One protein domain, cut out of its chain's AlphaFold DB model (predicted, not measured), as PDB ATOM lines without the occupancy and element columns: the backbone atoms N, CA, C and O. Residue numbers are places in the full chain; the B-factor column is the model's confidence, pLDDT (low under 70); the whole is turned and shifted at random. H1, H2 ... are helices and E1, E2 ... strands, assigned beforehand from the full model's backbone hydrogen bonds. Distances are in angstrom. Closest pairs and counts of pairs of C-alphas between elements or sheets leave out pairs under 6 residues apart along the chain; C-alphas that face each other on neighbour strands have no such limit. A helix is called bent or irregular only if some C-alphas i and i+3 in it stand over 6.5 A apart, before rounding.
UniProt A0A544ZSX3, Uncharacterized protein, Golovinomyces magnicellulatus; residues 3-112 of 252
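What this domain is: This is residues 3 to 112 of the 252 residues of an uncharacterized protein of Golovinomyces magnicellulatus (UniProt A0A544ZSX3). A long helix, H4, joins two lobes: one holds the small parallel strand pair E1 and E2, with H2 on the side away from H4 and H1 beside H2, and the other is a small head of H5 and H6. H4 passes the strand pair with its residues 69 to 80 and runs on to the head, while H3 lies far out near H4's first residues. The printed part has 110 residues, with six named helices and two named strands in the order H1, E1, H2, E2, H3, H4, H5, H6, and is mostly helix. It is loose, with a radius of gyration of the C-alphas of 18.0 A, and flat, spanning 48 by 40 by 21 A.

Where its parts are: Find C-alpha 10 at (-5.434, 39.217, 4.813); from there H1 runs through residues 10 to 18, 13.8 A long. H1 is irregular, but only just: C-alphas 14 and 17 are 6.8 A apart. Next come E1, residues 26 to 29, H2, residues 38 to 42, E2, residues 47 to 50, and H3, residues 57 to 61. Look for C-alpha 68 at (10.961, 30.100, 15.794), where H4, residues 68 to 88, begins its 30.2 A. H5 holds residues 92 to 99, 10.6 A long, and H6 residues 104 to 110, ending at C-alpha 110 (7.729, 42.805, 48.645).

How they stand to each other: Set E1 beside E2: they are parallel neighbours at 24 degrees, with N 27 and O 47 at 2.9 A and N 49 and O 27 at 2.8 A, within hydrogen-bond range. E1, H2 and E2 form a strand-helix-strand unit, two parallel neighbour strands with a helix between them along the chain, and its crossover is right-handed. H1 and H2 only just touch, with 3 pairs of C-alphas within 8 A; the closest are those of Leu 13 and Phe 39, 6.4 A. The closest C-alphas of E1 and H4 are those of Ile 28 and Ala 73, 6.7 A. H3 and H4 are close but not clearly touching, C-alphas 57 and 68 being closest at 7.0 A. H4 and H5 are also close but not clearly touching, about perpendicular at 86 degrees, with C-alphas 85 and 92 closest at 5.8 A. H5 and H6 touch, closest at C-alphas 97 and 106, 3.9 A, opposite ways at a steep tilt of 63 degrees. Every O i to N i+4 pair is within hydrogen-bond range in H3, H4, H5 and H6, against 3 of 5 in H1 and 0 of 1 in H2, where 2 of 2 O i to N i+3 pairs are.

The domain as a whole: The C-alphas of Thr 41 and Ser 111, the two farthest apart, are 49.6 A from each other. The printed part has no cut and no long link; residues 86 to 91, of which 86 to 88 belong to H4, stand free. Mean pLDDT of the printed part is 89.8, and residues 90, 94, 106 and 108 to 112 are under 70.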
ATOM      1  N   ILE A   3       0.657  41.791  15.260       97.44
ATOM      2  CA  ILE A   3       1.686  40.763  15.092       97.44
ATOM      3  C   ILE A   3       1.360  39.988  13.817       97.44
ATOM      4  O   ILE A   3       0.287  39.400  13.697       97.44
ATOM      5  N   THR A   4       2.274  39.998  12.850       96.31
ATOM      6  CA  THR A   4       2.175  39.173  11.640       96.31
ATOM      7  C   THR A   4       3.559  38.887  11.098       96.31
ATOM      8  O   THR A   4       4.309  39.804  10.775       96.31
ATOM      9  N   TYR A   5       3.902  37.609  10.946       95.50
ATOM     10  CA  TYR A   5       5.192  37.235  10.375       95.50
ATOM     11  C   TYR A   5       5.350  37.790   8.951       95.50
ATOM     12  O   TYR A   5       6.287  38.533   8.695       95.50
ATOM     13  N   SER A   6       4.391  37.524   8.055       94.88
ATOM     14  CA  SER A   6       4.492  37.856   6.624       94.88
ATOM     15  C   SER A   6       4.170  39.307   6.259       94.88
ATOM     16  O   SER A   6       4.240  39.661   5.082       94.88
ATOM     17  N   GLY A   7       3.665  40.112   7.202       95.69
ATOM     18  CA  GLY A   7       3.243  41.488   6.926       95.69
ATOM     19  C   GLY A   7       2.097  41.615   5.913       95.69
ATOM     20  O   GLY A   7       1.837  42.705   5.409       95.69
ATOM     21  N   SER A   8       1.439  40.507   5.561       95.94
ATOM     22  CA  SER A   8       0.466  40.419   4.462       95.94
ATOM     23  C   SER A   8      -0.766  39.572   4.803       95.94
ATOM     24  O   SER A   8      -1.548  39.246   3.913       95.94
ATOM     25  N   THR A   9      -0.954  39.240   6.085       95.94
ATOM     26  CA  THR A   9      -2.131  38.526   6.606       95.94
ATOM     27  C   THR A   9      -3.420  39.251   6.221       95.94
ATOM     28  O   THR A   9      -3.627  40.401   6.610       95.94
ATOM     29  N   GLN A  10      -4.286  38.584   5.459       96.81
ATOM     30  CA  GLN A  10      -5.434  39.217   4.813       96.81
ATOM     31  C   GLN A  10      -6.453  39.748   5.827       96.81
ATOM     32  O   GLN A  10      -6.969  40.846   5.652       96.81
ATOM     33  N   GLU A  11      -6.697  39.014   6.907       97.19
ATOM     34  CA  GLU A  11      -7.601  39.392   7.994       97.19
ATOM     35  C   GLU A  11      -7.165  40.705   8.649       97.19
ATOM     36  O   GLU A  11      -7.993  41.575   8.904       97.19
ATOM     37  N   LEU A  12      -5.854  40.883   8.855       96.62
ATOM     38  CA  LEU A  12      -5.314  42.125   9.402       96.62
ATOM     39  C   LEU A  12      -5.437  43.273   8.402       96.62
ATOM     40  O   LEU A  12      -5.861  44.354   8.786       96.62
ATOM     41  N   LEU A  13      -5.114  43.041   7.126       96.75
ATOM     42  CA  LEU A  13      -5.224  44.073   6.088       96.75
ATOM     43  C   LEU A  13      -6.669  44.540   5.882       96.75
ATOM     44  O   LEU A  13      -6.903  45.723   5.677       96.75
ATOM     45  N   MET A  14      -7.645  43.633   5.963       97.06
ATOM     46  CA  MET A  14      -9.064  43.996   5.878       97.06
ATOM     47  C   MET A  14      -9.550  44.773   7.103       97.06
ATOM     48  O   MET A  14     -10.503  45.533   6.990       97.06
ATOM     49  N   LEU A  15      -8.907  44.604   8.259       95.38
ATOM     50  CA  LEU A  15      -9.243  45.346   9.471       95.38
ATOM     51  C   LEU A  15      -8.749  46.802   9.420       95.38
ATOM     52  O   LEU A  15      -9.415  47.676   9.969       95.38
ATOM     53  N   LEU A  16      -7.611  47.074   8.767       94.69
ATOM     54  CA  LEU A  16      -6.953  48.390   8.801       94.69
ATOM     55  C   LEU A  16      -7.849  49.576   8.414       94.69
ATOM     56  O   LEU A  16      -7.827  50.555   9.158       94.69
ATOM     57  N   PRO A  17      -8.667  49.522   7.344       94.25
ATOM     58  CA  PRO A  17      -9.532  50.643   6.960       94.25
ATOM     59  C   PRO A  17     -10.626  50.980   7.985       94.25
ATOM     60  O   PRO A  17     -11.266  52.021   7.878       94.25
ATOM     61  N   HIS A  18     -10.879  50.093   8.950       95.38
ATOM     62  CA  HIS A  18     -11.884  50.281   9.997       95.38
ATOM     63  C   HIS A  18     -11.297  50.832  11.301       95.38
ATOM     64  O   HIS A  18     -12.032  51.029  12.269       95.38
ATOM     65  N   LEU A  19      -9.984  51.060  11.347       94.06
ATOM     66  CA  LEU A  19      -9.293  51.637  12.490       94.06
ATOM     67  C   LEU A  19      -8.974  53.102  12.214       94.06
ATOM     68  O   LEU A  19      -8.653  53.480  11.092       94.06
ATOM     69  N   ASP A  20      -9.036  53.921  13.258       94.44
ATOM     70  CA  ASP A  20      -8.723  55.342  13.158       94.44
ATOM     71  C   ASP A  20      -7.248  55.561  12.761       94.44
ATOM     72  O   ASP A  20      -6.315  55.076  13.411       94.44
ATOM     73  N   GLU A  21      -7.044  56.331  11.691       90.44
ATOM     74  CA  GLU A  21      -5.733  56.712  11.177       90.44
ATOM     75  C   GLU A  21      -4.943  57.668  12.090       90.44
ATOM     76  O   GLU A  21      -3.769  57.945  11.825       90.44
ATOM     77  N   ALA A  22      -5.517  58.168  13.177       92.31
ATOM     78  CA  ALA A  22      -4.777  58.895  14.203       92.31
ATOM     79  C   ALA A  22      -4.109  57.958  15.226       92.31
ATOM     80  O   ALA A  22      -3.163  58.364  15.901       92.31
ATOM     81  N   LEU A  23      -4.558  56.701  15.344       94.06
ATOM     82  CA  LEU A  23      -4.066  55.801  16.384       94.06
ATOM     83  C   LEU A  23      -2.617  55.356  16.112       94.06
ATOM     84  O   LEU A  23      -2.329  54.807  15.034       94.06
ATOM     85  N   PRO A  24      -1.707  55.517  17.098       95.38
ATOM     86  CA  PRO A  24      -0.364  54.969  17.023       95.38
ATOM     87  C   PRO A  24      -0.420  53.462  16.794       95.38
ATOM     88  O   PRO A  24      -1.048  52.711  17.545       95.38
ATOM     89  N   THR A  25       0.235  53.012  15.732       96.56
ATOM     90  CA  THR A  25       0.240  51.604  15.342       96.56
ATOM     91  C   THR A  25       1.646  51.057  15.510       96.56
ATOM     92  O   THR A  25       2.590  51.617  14.974       96.56
ATOM     93  N   ILE A  26       1.780  49.961  16.254       97.56
ATOM     94  CA  ILE A  26       3.034  49.216  16.416       97.56
ATOM     95  C   ILE A  26       2.853  47.860  15.742       97.56
ATOM     96  O   ILE A  26       1.817  47.217  15.961       97.56
ATOM     97  N   LEU A  27       3.842  47.426  14.964       98.06
ATOM     98  CA  LEU A  27       3.825  46.167  14.223       98.06
ATOM     99  C   LEU A  27       5.061  45.322  14.533       98.06
ATOM    100  O   LEU A  27       6.176  45.753  14.257       98.06
ATOM    101  N   ILE A  28       4.845  44.090  15.008       98.25
ATOM    102  CA  ILE A  28       5.871  43.039  15.030       98.25
ATOM    103  C   ILE A  28       5.750  42.183  13.767       98.25
ATOM    104  O   ILE A  28       4.681  41.632  13.486       98.25
ATOM    105  N   THR A  29       6.843  42.055  13.012       97.81
ATOM    106  CA  THR A  29       6.880  41.296  11.751       97.81
ATOM    107  C   THR A  29       8.292  40.839  11.381       97.81
ATOM    108  O   THR A  29       9.262  41.362  11.920       97.81
ATOM    109  N   SER A  30       8.450  39.889  10.451       96.44
ATOM    110  CA  SER A  30       9.782  39.457   9.994       96.44
ATOM    111  C   SER A  30      10.485  40.493   9.112       96.44
ATOM    112  O   SER A  30      11.680  40.377   8.848       96.44
ATOM    113  N   HIS A  31       9.746  41.483   8.609       97.25
ATOM    114  CA  HIS A  31      10.291  42.544   7.773       97.25
ATOM    115  C   HIS A  31      11.182  43.490   8.580       97.25
ATOM    116  O   HIS A  31      10.796  43.989   9.633       97.25
ATOM    117  N   THR A  32      12.361  43.793   8.042       96.31
ATOM    118  CA  THR A  32      13.322  44.739   8.635       96.31
ATOM    119  C   THR A  32      13.226  46.141   8.040       96.31
ATOM    120  O   THR A  32      13.872  47.065   8.526       96.31
ATOM    121  N   ARG A  33      12.423  46.317   6.983       94.94
ATOM    122  CA  ARG A  33      12.250  47.586   6.270       94.94
ATOM    123  C   ARG A  33      10.787  47.859   5.952       94.94
ATOM    124  O   ARG A  33      10.055  46.947   5.558       94.94
ATOM    125  N   HIS A  34      10.405  49.133   6.034       93.38
ATOM    126  CA  HIS A  34       9.052  49.615   5.755       93.38
ATOM    127  C   HIS A  34       8.537  49.233   4.364       93.38
ATOM    128  O   HIS A  34       7.446  48.685   4.225       93.38
ATOM    129  N   ASP A  35       9.349  49.481   3.340       93.56
ATOM    130  CA  ASP A  35       8.994  49.315   1.929       93.56
ATOM    131  C   ASP A  35       8.762  47.860   1.507       93.56
ATOM    132  O   ASP A  35       8.151  47.598   0.475       93.56
ATOM    133  N   THR A  36       9.206  46.903   2.320       94.19
ATOM    134  CA  THR A  36       9.031  45.473   2.041       94.19
ATOM    135  C   THR A  36       7.729  44.892   2.596       94.19
ATOM    136  O   THR A  36       7.406  43.749   2.286       94.19
ATOM    137  N   CYS A  37       6.966  45.640   3.402       96.44
ATOM    138  CA  CYS A  37       5.817  45.117   4.142       96.44
ATOM    139  C   CYS A  37       4.487  45.692   3.644       96.44
ATOM    140  O   CYS A  37       4.223  46.892   3.751       96.44
ATOM    141  N   LYS A  38       3.585  44.816   3.189       96.44
ATOM    142  CA  LYS A  38       2.266  45.215   2.678       96.44
ATOM    143  C   LYS A  38       1.405  45.911   3.739       96.44
ATOM    144  O   LYS A  38       0.727  46.879   3.411       96.44
ATOM    145  N   PHE A  39       1.472  45.494   5.001       97.00
ATOM    146  CA  PHE A  39       0.781  46.162   6.108       97.00
ATOM    147  C   PHE A  39       1.138  47.654   6.180       97.00
ATOM    148  O   PHE A  39       0.259  48.510   6.262       97.00
ATOM    149  N   MET A  40       2.428  47.977   6.068       95.56
ATOM    150  CA  MET A  40       2.915  49.354   6.177       95.56
ATOM    151  C   MET A  40       2.590  50.206   4.947       95.56
ATOM    152  O   MET A  40       2.514  51.422   5.067       95.56
ATOM    153  N   THR A  41       2.301  49.599   3.789       94.00
ATOM    154  CA  THR A  41       1.773  50.353   2.634       94.00
ATOM    155  C   THR A  41       0.377  50.921   2.883       94.00
ATOM    156  O   THR A  41       0.071  52.007   2.405       94.00
ATOM    157  N   GLN A  42      -0.457  50.214   3.652       93.44
ATOM    158  CA  GLN A  42      -1.783  50.698   4.048       93.44
ATOM    159  C   GLN A  42      -1.724  51.551   5.313       93.44
ATOM    160  O   GLN A  42      -2.600  52.380   5.542       93.44
ATOM    161  N   ARG A  43      -0.682  51.363   6.131       94.31
ATOM    162  CA  ARG A  43      -0.489  52.118   7.361       94.31
ATOM    163  C   ARG A  43       0.939  52.665   7.503       94.31
ATOM    164  O   ARG A  43       1.728  52.113   8.272       94.31
ATOM    165  N   PRO A  44       1.282  53.759   6.794       92.12
ATOM    166  CA  PRO A  44       2.666  54.224   6.646       92.12
ATOM    167  C   PRO A  44       3.307  54.722   7.947       92.12
ATOM    168  O   PRO A  44       4.502  54.525   8.145       92.12
ATOM    169  N   ASN A  45       2.514  55.279   8.868       92.81
ATOM    170  CA  ASN A  45       2.985  55.798  10.162       92.81
ATOM    171  C   ASN A  45       3.155  54.705  11.239       92.81
ATOM    172  O   ASN A  45       3.178  54.998  12.433       92.81
ATOM    173  N   THR A  46       3.205  53.434  10.839       96.44
ATOM    174  CA  THR A  46       3.384  52.309  11.762       96.44
ATOM    175  C   THR A  46       4.806  52.291  12.317       96.44
ATOM    176  O   THR A  46       5.764  52.368  11.563       96.44
ATOM    177  N   ILE A  47       4.962  52.121  13.625       97.12
ATOM    178  CA  ILE A  47       6.253  51.849  14.257       97.12
ATOM    179  C   ILE A  47       6.591  50.376  14.022       97.12
ATOM    180  O   ILE A  47       5.893  49.479  14.508       97.12
ATOM    181  N   LEU A  48       7.656  50.131  13.261       97.50
ATOM    182  CA  LEU A  48       8.135  48.793  12.944       97.50
ATOM    183  C   LEU A  48       9.023  48.239  14.064       97.50
ATOM    184  O   LEU A  48      10.041  48.835  14.406       97.50
ATOM    185  N   LEU A  49       8.671  47.056  14.564       97.88
ATOM    186  CA  LEU A  49       9.478  46.239  15.465       97.88
ATOM    187  C   LEU A  49       9.871  44.930  14.747       97.88
ATOM    188  O   LEU A  49       9.077  43.986  14.705       97.88
ATOM    189  N   PRO A  50      11.066  44.855  14.132       97.25
ATOM    190  CA  PRO A  50      11.487  43.672  13.387       97.25
ATOM    191  C   PRO A  50      11.737  42.460  14.294       97.25
ATOM    192  O   PRO A  50      12.472  42.549  15.273       97.25
ATOM    193  N   ALA A  51      11.203  41.306  13.903       97.19
ATOM    194  CA  ALA A  51      11.462  39.993  14.492       97.19
ATOM    195  C   ALA A  51      11.782  38.956  13.389       97.19
ATOM    196  O   ALA A  51      11.006  38.020  13.170       97.19
ATOM    197  N   PRO A  52      12.877  39.136  12.622       96.31
ATOM    198  CA  PRO A  52      13.284  38.169  11.609       96.31
ATOM    199  C   PRO A  52      13.790  36.873  12.253       96.31
ATOM    200  O   PRO A  52      14.355  36.877  13.347       96.31
ATOM    201  N   VAL A  53      13.645  35.764  11.533       95.00
ATOM    202  CA  VAL A  53      14.273  34.481  11.878       95.00
ATOM    203  C   VAL A  53      15.423  34.205  10.917       95.00
ATOM    204  O   VAL A  53      15.383  34.630   9.763       95.00
ATOM    205  N   HIS A  54      16.456  33.503  11.390       93.06
ATOM    206  CA  HIS A  54      17.653  33.230  10.585       93.06
ATOM    207  C   HIS A  54      17.351  32.361   9.350       93.06
ATOM    208  O   HIS A  54      17.956  32.539   8.296       93.06
ATOM    209  N   GLU A  55      16.395  31.442   9.490       92.50
ATOM    210  CA  GLU A  55      15.956  30.511   8.462       92.50
ATOM    211  C   GLU A  55      14.428  30.376   8.544       92.50
ATOM    212  O   GLU A  55      13.883  30.265   9.649       92.50
ATOM    213  N   PRO A  56      13.710  30.392   7.406       91.31
ATOM    214  CA  PRO A  56      12.278  30.143   7.392       91.31
ATOM    215  C   PRO A  56      11.943  28.743   7.915       91.31
ATOM    216  O   PRO A  56      12.510  27.752   7.468       91.31
ATOM    217  N   GLU A  57      10.918  28.639   8.756       93.50
ATOM    218  CA  GLU A  57      10.460  27.367   9.343       93.50
ATOM    219  C   GLU A  57      10.084  26.320   8.291       93.50
ATOM    220  O   GLU A  57      10.285  25.127   8.496       93.50
ATOM    221  N   LYS A  58       9.599  26.760   7.123       92.81
ATOM    222  CA  LYS A  58       9.333  25.869   5.990       92.81
ATOM    223  C   LYS A  58      10.595  25.149   5.514       92.81
ATOM    224  O   LYS A  58      10.501  23.995   5.111       92.81
ATOM    225  N   THR A  59      11.743  25.821   5.543       92.62
ATOM    226  CA  THR A  59      13.031  25.217   5.190       92.62
ATOM    227  C   THR A  59      13.492  24.273   6.297       92.62
ATOM    228  O   THR A  59      13.840  23.135   6.004       92.62
ATOM    229  N   SER A  60      13.398  24.694   7.562       90.38
ATOM    230  CA  SER A  60      13.885  23.906   8.704       90.38
ATOM    231  C   SER A  60      13.030  22.664   9.016       90.38
ATOM    232  O   SER A  60      13.565  21.627   9.399       90.38
ATOM    233  N   PHE A  61      11.704  22.747   8.863       90.19
ATOM    234  CA  PHE A  61      10.752  21.716   9.310       90.19
ATOM    235  C   PHE A  61       9.866  21.153   8.188       90.19
ATOM    236  O   PHE A  61       9.008  20.308   8.443       90.19
ATOM    237  N   GLY A  62      10.006  21.637   6.949       90.94
ATOM    238  CA  GLY A  62       9.157  21.246   5.815       90.94
ATOM    239  C   GLY A  62       7.742  21.842   5.841       90.94
ATOM    240  O   GLY A  62       6.992  21.705   4.873       90.94
ATOM    241  N   VAL A  63       7.376  22.543   6.916       90.19
ATOM    242  CA  VAL A  63       6.075  23.190   7.114       90.19
ATOM    243  C   VAL A  63       6.272  24.618   7.608       90.19
ATOM    244  O   VAL A  63       7.161  24.893   8.403       90.19
ATOM    245  N   ALA A  64       5.423  25.544   7.165       89.19
ATOM    246  CA  ALA A  64       5.445  26.935   7.628       89.19
ATOM    247  C   ALA A  64       4.714  27.103   8.978       89.19
ATOM    248  O   ALA A  64       3.933  28.037   9.150       89.19
ATOM    249  N   ALA A  65       4.885  26.141   9.888       90.25
ATOM    250  CA  ALA A  65       4.245  26.157  11.195       90.25
ATOM    251  C   ALA A  65       5.008  27.112  12.133       90.25
ATOM    252  O   ALA A  65       6.195  26.870  12.378       90.25
ATOM    253  N   PRO A  66       4.339  28.140  12.692       90.62
ATOM    254  CA  PRO A  66       4.985  29.111  13.566       90.62
ATOM    255  C   PRO A  66       5.576  28.448  14.814       90.62
ATOM    256  O   PRO A  66       4.869  27.802  15.586       90.62
ATOM    257  N   THR A  67       6.883  28.596  14.988       93.25
ATOM    258  CA  THR A  67       7.707  28.031  16.059       93.25
ATOM    259  C   THR A  67       8.824  29.012  16.438       93.25
ATOM    260  O   THR A  67       8.737  29.700  17.462       93.25
ATOM    261  N   THR A  68       9.859  29.142  15.604       95.06
ATOM    262  CA  THR A  68      10.961  30.100  15.794       95.06
ATOM    263  C   THR A  68      10.468  31.537  15.646       95.06
ATOM    264  O   THR A  68      10.844  32.402  16.435       95.06
ATOM    265  N   SER A  69       9.552  31.779  14.709       95.25
ATOM    266  CA  SER A  69       8.929  33.078  14.458       95.25
ATOM    267  C   SER A  69       8.084  33.563  15.638       95.25
ATOM    268  O   SER A  69       8.213  34.713  16.058       95.25
ATOM    269  N   THR A  70       7.266  32.689  16.232       96.50
ATOM    270  CA  THR A  70       6.490  33.018  17.439       96.50
ATOM    271  C   THR A  70       7.385  33.232  18.650       96.50
ATOM    272  O   THR A  70       7.122  34.131  19.441       96.50
ATOM    273  N   THR A  71       8.467  32.460  18.774       96.50
ATOM    274  CA  THR A  71       9.443  32.636  19.860       96.50
ATOM    275  C   THR A  71      10.140  33.993  19.758       96.50
ATOM    276  O   THR A  71      10.241  34.704  20.755       96.50
ATOM    277  N   ALA A  72      10.556  34.397  18.553       96.88
ATOM    278  CA  ALA A  72      11.159  35.707  18.318       96.88
ATOM    279  C   ALA A  72      10.185  36.854  18.637       96.88
ATOM    280  O   ALA A  72      10.560  37.819  19.302       96.88
ATOM    281  N   ALA A  73       8.922  36.734  18.214       97.25
ATOM    282  CA  ALA A  73       7.895  37.730  18.512       97.25
ATOM    283  C   ALA A  73       7.603  37.846  20.021       97.25
ATOM    284  O   ALA A  73       7.460  38.962  20.519       97.25
ATOM    285  N   LEU A  74       7.548  36.721  20.745       97.56
ATOM    286  CA  LEU A  74       7.367  36.700  22.202       97.56
ATOM    287  C   LEU A  74       8.544  37.356  22.927       97.56
ATOM    288  O   LEU A  74       8.326  38.254  23.733       97.56
ATOM    289  N   ALA A  75       9.779  36.978  22.588       97.56
ATOM    290  CA  ALA A  75      10.975  37.555  23.201       97.56
ATOM    291  C   ALA A  75      11.069  39.076  22.977       97.56
ATOM    292  O   ALA A  75      11.424  39.822  23.890       97.56
ATOM    293  N   LEU A  76      10.705  39.552  21.780       97.50
ATOM    294  CA  LEU A  76      10.635  40.983  21.488       97.50
ATOM    295  C   LEU A  76       9.530  41.680  22.298       97.50
ATOM    296  O   LEU A  76       9.739  42.785  22.795       97.50
ATOM    297  N   GLY A  77       8.375  41.031  22.461       96.94
ATOM    298  CA  GLY A  77       7.291  41.514  23.318       96.94
ATOM    299  C   GLY A  77       7.720  41.667  24.778       96.94
ATOM    300  O   GLY A  77       7.486  42.720  25.371       96.94
ATOM    301  N   ASP A  78       8.410  40.666  25.328       95.94
ATOM    302  CA  ASP A  78       8.948  40.701  26.691       95.94
ATOM    303  C   ASP A  78       9.965  41.834  26.863       95.94
ATOM    304  O   ASP A  78       9.889  42.594  27.829       95.94
ATOM    305  N   ALA A  79      10.877  42.007  25.902       95.38
ATOM    306  CA  ALA A  79      11.858  43.087  25.929       95.38
ATOM    307  C   ALA A  79      11.186  44.470  25.962       95.38
ATOM    308  O   ALA A  79      11.560  45.324  26.769       95.38
ATOM    309  N   VAL A  80      10.153  44.683  25.139       95.44
ATOM    310  CA  VAL A  80       9.374  45.930  25.135       95.44
ATOM    311  C   VAL A  80       8.648  46.125  26.466       95.44
ATOM    312  O   VAL A  80       8.720  47.210  27.042       95.44
ATOM    313  N   ALA A  81       7.989  45.091  26.992       93.69
ATOM    314  CA  ALA A  81       7.255  45.172  28.252       93.69
ATOM    315  C   ALA A  81       8.171  45.511  29.439       93.69
ATOM    316  O   ALA A  81       7.840  46.386  30.239       93.69
ATOM    317  N   ILE A  82       9.336  44.864  29.531       88.50
ATOM    318  CA  ILE A  82      10.328  45.110  30.586       88.50
ATOM    319  C   ILE A  82      10.893  46.527  30.473       88.50
ATOM    320  O   ILE A  82      10.972  47.231  31.480       88.50
ATOM    321  N   THR A  83      11.230  46.965  29.256       90.25
ATOM    322  CA  THR A  83      11.756  48.316  29.010       90.25
ATOM    323  C   THR A  83      10.740  49.382  29.419       90.25
ATOM    324  O   THR A  83      11.071  50.295  30.169       90.25
ATOM    325  N   ILE A  84       9.476  49.234  29.006       90.62
ATOM    326  CA  ILE A  84       8.398  50.160  29.384       90.62
ATOM    327  C   ILE A  84       8.185  50.161  30.900       90.62
ATOM    328  O   ILE A  84       8.014  51.223  31.493       90.62
ATOM    329  N   ALA A  85       8.198  48.992  31.542       85.25
ATOM    330  CA  ALA A  85       8.028  48.906  32.987       85.25
ATOM    331  C   ALA A  85       9.144  49.652  33.733       85.25
ATOM    332  O   ALA A  85       8.848  50.355  34.698       85.25
ATOM    333  N   ALA A  86      10.396  49.525  33.285       79.44
ATOM    334  CA  ALA A  86      11.538  50.234  33.856       79.44
ATOM    335  C   ALA A  86      11.452  51.755  33.647       79.44
ATOM    336  O   ALA A  86      11.746  52.508  34.572       79.44
ATOM    337  N   GLU A  87      10.996  52.196  32.475       81.75
ATOM    338  CA  GLU A  87      10.871  53.621  32.146       81.75
ATOM    339  C   GLU A  87       9.721  54.299  32.908       81.75
ATOM    340  O   GLU A  87       9.860  55.403  33.432       81.75
ATOM    341  N   LEU A  88       8.564  53.635  33.013       81.62
ATOM    342  CA  LEU A  88       7.374  54.206  33.652       81.62
ATOM    343  C   LEU A  88       7.395  54.107  35.181       81.62
ATOM    344  O   LEU A  88       6.663  54.838  35.860       81.62
ATOM    345  N   HIS A  89       8.164  53.173  35.742       74.31
ATOM    346  CA  HIS A  89       8.128  52.882  37.168       74.31
ATOM    347  C   HIS A  89       9.525  52.896  37.792       74.31
ATOM    348  O   HIS A  89      10.342  52.033  37.490       74.31
ATOM    349  N   PRO A  90       9.761  53.738  38.820       61.38
ATOM    350  CA  PRO A  90      11.013  53.731  39.587       61.38
ATOM    351  C   PRO A  90      11.296  52.421  40.345       61.38
ATOM    352  O   PRO A  90      12.332  52.287  40.993       61.38
ATOM    353  N   SER A  91      10.323  51.509  40.400       71.88
ATOM    354  CA  SER A  91      10.473  50.157  40.941       71.88
ATOM    355  C   SER A  91       9.423  49.239  40.299       71.88
ATOM    356  O   SER A  91       8.306  49.119  40.815       71.88
ATOM    357  N   PRO A  92       9.762  48.572  39.181       73.81
ATOM    358  CA  PRO A  92       8.868  47.617  38.528       73.81
ATOM    359  C   PRO A  92       8.478  46.460  39.455       73.81
ATOM    360  O   PRO A  92       7.327  46.032  39.461       73.81
ATOM    361  N   ALA A  93       9.403  46.008  40.309       76.62
ATOM    362  CA  ALA A  93       9.164  44.945  41.288       76.62
ATOM    363  C   ALA A  93       8.046  45.302  42.284       76.62
ATOM    364  O   ALA A  93       7.161  44.486  42.544       76.62
ATOM    365  N   LYS A  94       8.018  46.543  42.786       69.38
ATOM    366  CA  LYS A  94       6.959  47.009  43.694       69.38
ATOM    367  C   LYS A  94       5.595  47.054  43.004       69.38
ATOM    368  O   LYS A  94       4.587  46.657  43.594       69.38
ATOM    369  N   VAL A  95       5.554  47.520  41.756       80.19
ATOM    370  CA  VAL A  95       4.321  47.537  40.953       80.19
ATOM    371  C   VAL A  95       3.844  46.109  40.690       80.19
ATOM    372  O   VAL A  95       2.671  45.801  40.896       80.19
ATOM    373  N   PHE A  96       4.761  45.204  40.345       81.88
ATOM    374  CA  PHE A  96       4.464  43.787  40.165       81.88
ATOM    375  C   PHE A  96       3.876  43.158  41.435       81.88
ATOM    376  O   PHE A  96       2.826  42.521  41.364       81.88
ATOM    377  N   ALA A  97       4.489  43.395  42.597       79.38
ATOM    378  CA  ALA A  97       4.012  42.924  43.898       79.38
ATOM    379  C   ALA A  97       2.614  43.448  44.264       79.38
ATOM    380  O   ALA A  97       1.837  42.750  44.918       79.38
ATOM    381  N   THR A  98       2.301  44.678  43.850       79.75
ATOM    382  CA  THR A  98       0.996  45.309  44.082       79.75
ATOM    383  C   THR A  98      -0.088  44.665  43.222       79.75
ATOM    384  O   THR A  98      -1.174  44.386  43.720       79.75
ATOM    385  N   ASN A  99       0.227  44.364  41.960       86.56
ATOM    386  CA  ASN A  99      -0.710  43.748  41.015       86.56
ATOM    387  C   ASN A  99      -0.819  42.219  41.165       86.56
ATOM    388  O   ASN A  99      -1.792  41.630  40.705       86.56
ATOM    389  N   HIS A 100       0.141  41.574  41.839       86.75
ATOM    390  CA  HIS A 100       0.173  40.121  42.047       86.75
ATOM    391  C   HIS A 100       0.350  39.751  43.530       86.75
ATOM    392  O   HIS A 100       1.282  39.023  43.882       86.75
ATOM    393  N   PRO A 101      -0.537  40.211  44.432       78.38
ATOM    394  CA  PRO A 101      -0.321  40.092  45.873       78.38
ATOM    395  C   PRO A 101      -0.354  38.646  46.395       78.38
ATOM    396  O   PRO A 101       0.208  38.393  47.457       78.38
ATOM    397  N   GLY A 102      -1.002  37.721  45.676       81.38
ATOM    398  CA  GLY A 102      -1.121  36.304  46.050       81.38
ATOM    399  C   GLY A 102      -0.122  35.362  45.369       81.38
ATOM    400  O   GLY A 102      -0.141  34.166  45.640       81.38
ATOM    401  N   GLY A 103       0.730  35.865  44.469       79.81
ATOM    402  CA  GLY A 103       1.720  35.048  43.763       79.81
ATOM    403  C   GLY A 103       3.049  34.977  44.514       79.81
ATOM    404  O   GLY A 103       3.488  35.979  45.074       79.81
ATOM    405  N   ALA A 104       3.738  33.832  44.467       76.88
ATOM    406  CA  ALA A 104       5.036  33.645  45.130       76.88
ATOM    407  C   ALA A 104       6.076  34.715  44.733       76.88
ATOM    408  O   ALA A 104       6.783  35.244  45.586       76.88
ATOM    409  N   ILE A 105       6.104  35.103  43.453       73.06
ATOM    410  CA  ILE A 105       6.991  36.160  42.938       73.06
ATOM    411  C   ILE A 105       6.582  37.535  43.479       73.06
ATOM    412  O   ILE A 105       7.435  38.331  43.854       73.06
ATOM    413  N   GLY A 106       5.279  37.821  43.557       68.94
ATOM    414  CA  GLY A 106       4.782  39.086  44.099       68.94
ATOM    415  C   GLY A 106       5.061  39.227  45.596       68.94
ATOM    416  O   GLY A 106       5.379  40.320  46.054       68.94
ATOM    417  N   VAL A 107       5.015  38.122  46.347       71.88
ATOM    418  CA  VAL A 107       5.423  38.075  47.759       71.88
ATOM    419  C   VAL A 107       6.930  38.310  47.901       71.88
ATOM    420  O   VAL A 107       7.323  39.173  48.679       71.88
ATOM    421  N   ALA A 108       7.765  37.631  47.108       67.94
ATOM    422  CA  ALA A 108       9.217  37.838  47.111       67.94
ATOM    423  C   ALA A 108       9.621  39.261  46.674       67.94
ATOM    424  O   ALA A 108      10.572  39.838  47.187       67.94
ATOM    425  N   ALA A 109       8.869  39.882  45.766       63.75
ATOM    426  CA  ALA A 109       9.111  41.262  45.352       63.75
ATOM    427  C   ALA A 109       8.753  42.300  46.439       63.75
ATOM    428  O   ALA A 109       9.224  43.435  46.363       63.75
ATOM    429  N   LYS A 110       7.962  41.941  47.468       61.56
ATOM    430  CA  LYS A 110       7.729  42.805  48.645       61.56
ATOM    431  C   LYS A 110       8.909  42.817  49.611       61.56
ATOM    432  O   LYS A 110       9.066  43.801  50.324       61.56
ATOM    433  N   SER A 111       9.712  41.756  49.646       60.53
ATOM    434  CA  SER A 111      10.798  41.580  50.614       60.53
ATOM    435  C   SER A 111      12.120  42.206  50.168       60.53
ATOM    436  O   SER A 111      13.173  41.745  50.593       60.53
ATOM    437  N   GLN A 112      12.094  43.217  49.291       65.44
ATOM    438  CA  GLN A 112      13.300  43.991  49.007       65.44
ATOM    439  C   GLN A 112      13.647  44.864  50.219       65.44
ATOM    440  O   GLN A 112      12.779  45.629  50.654       65.44
TER     441      GLN A 112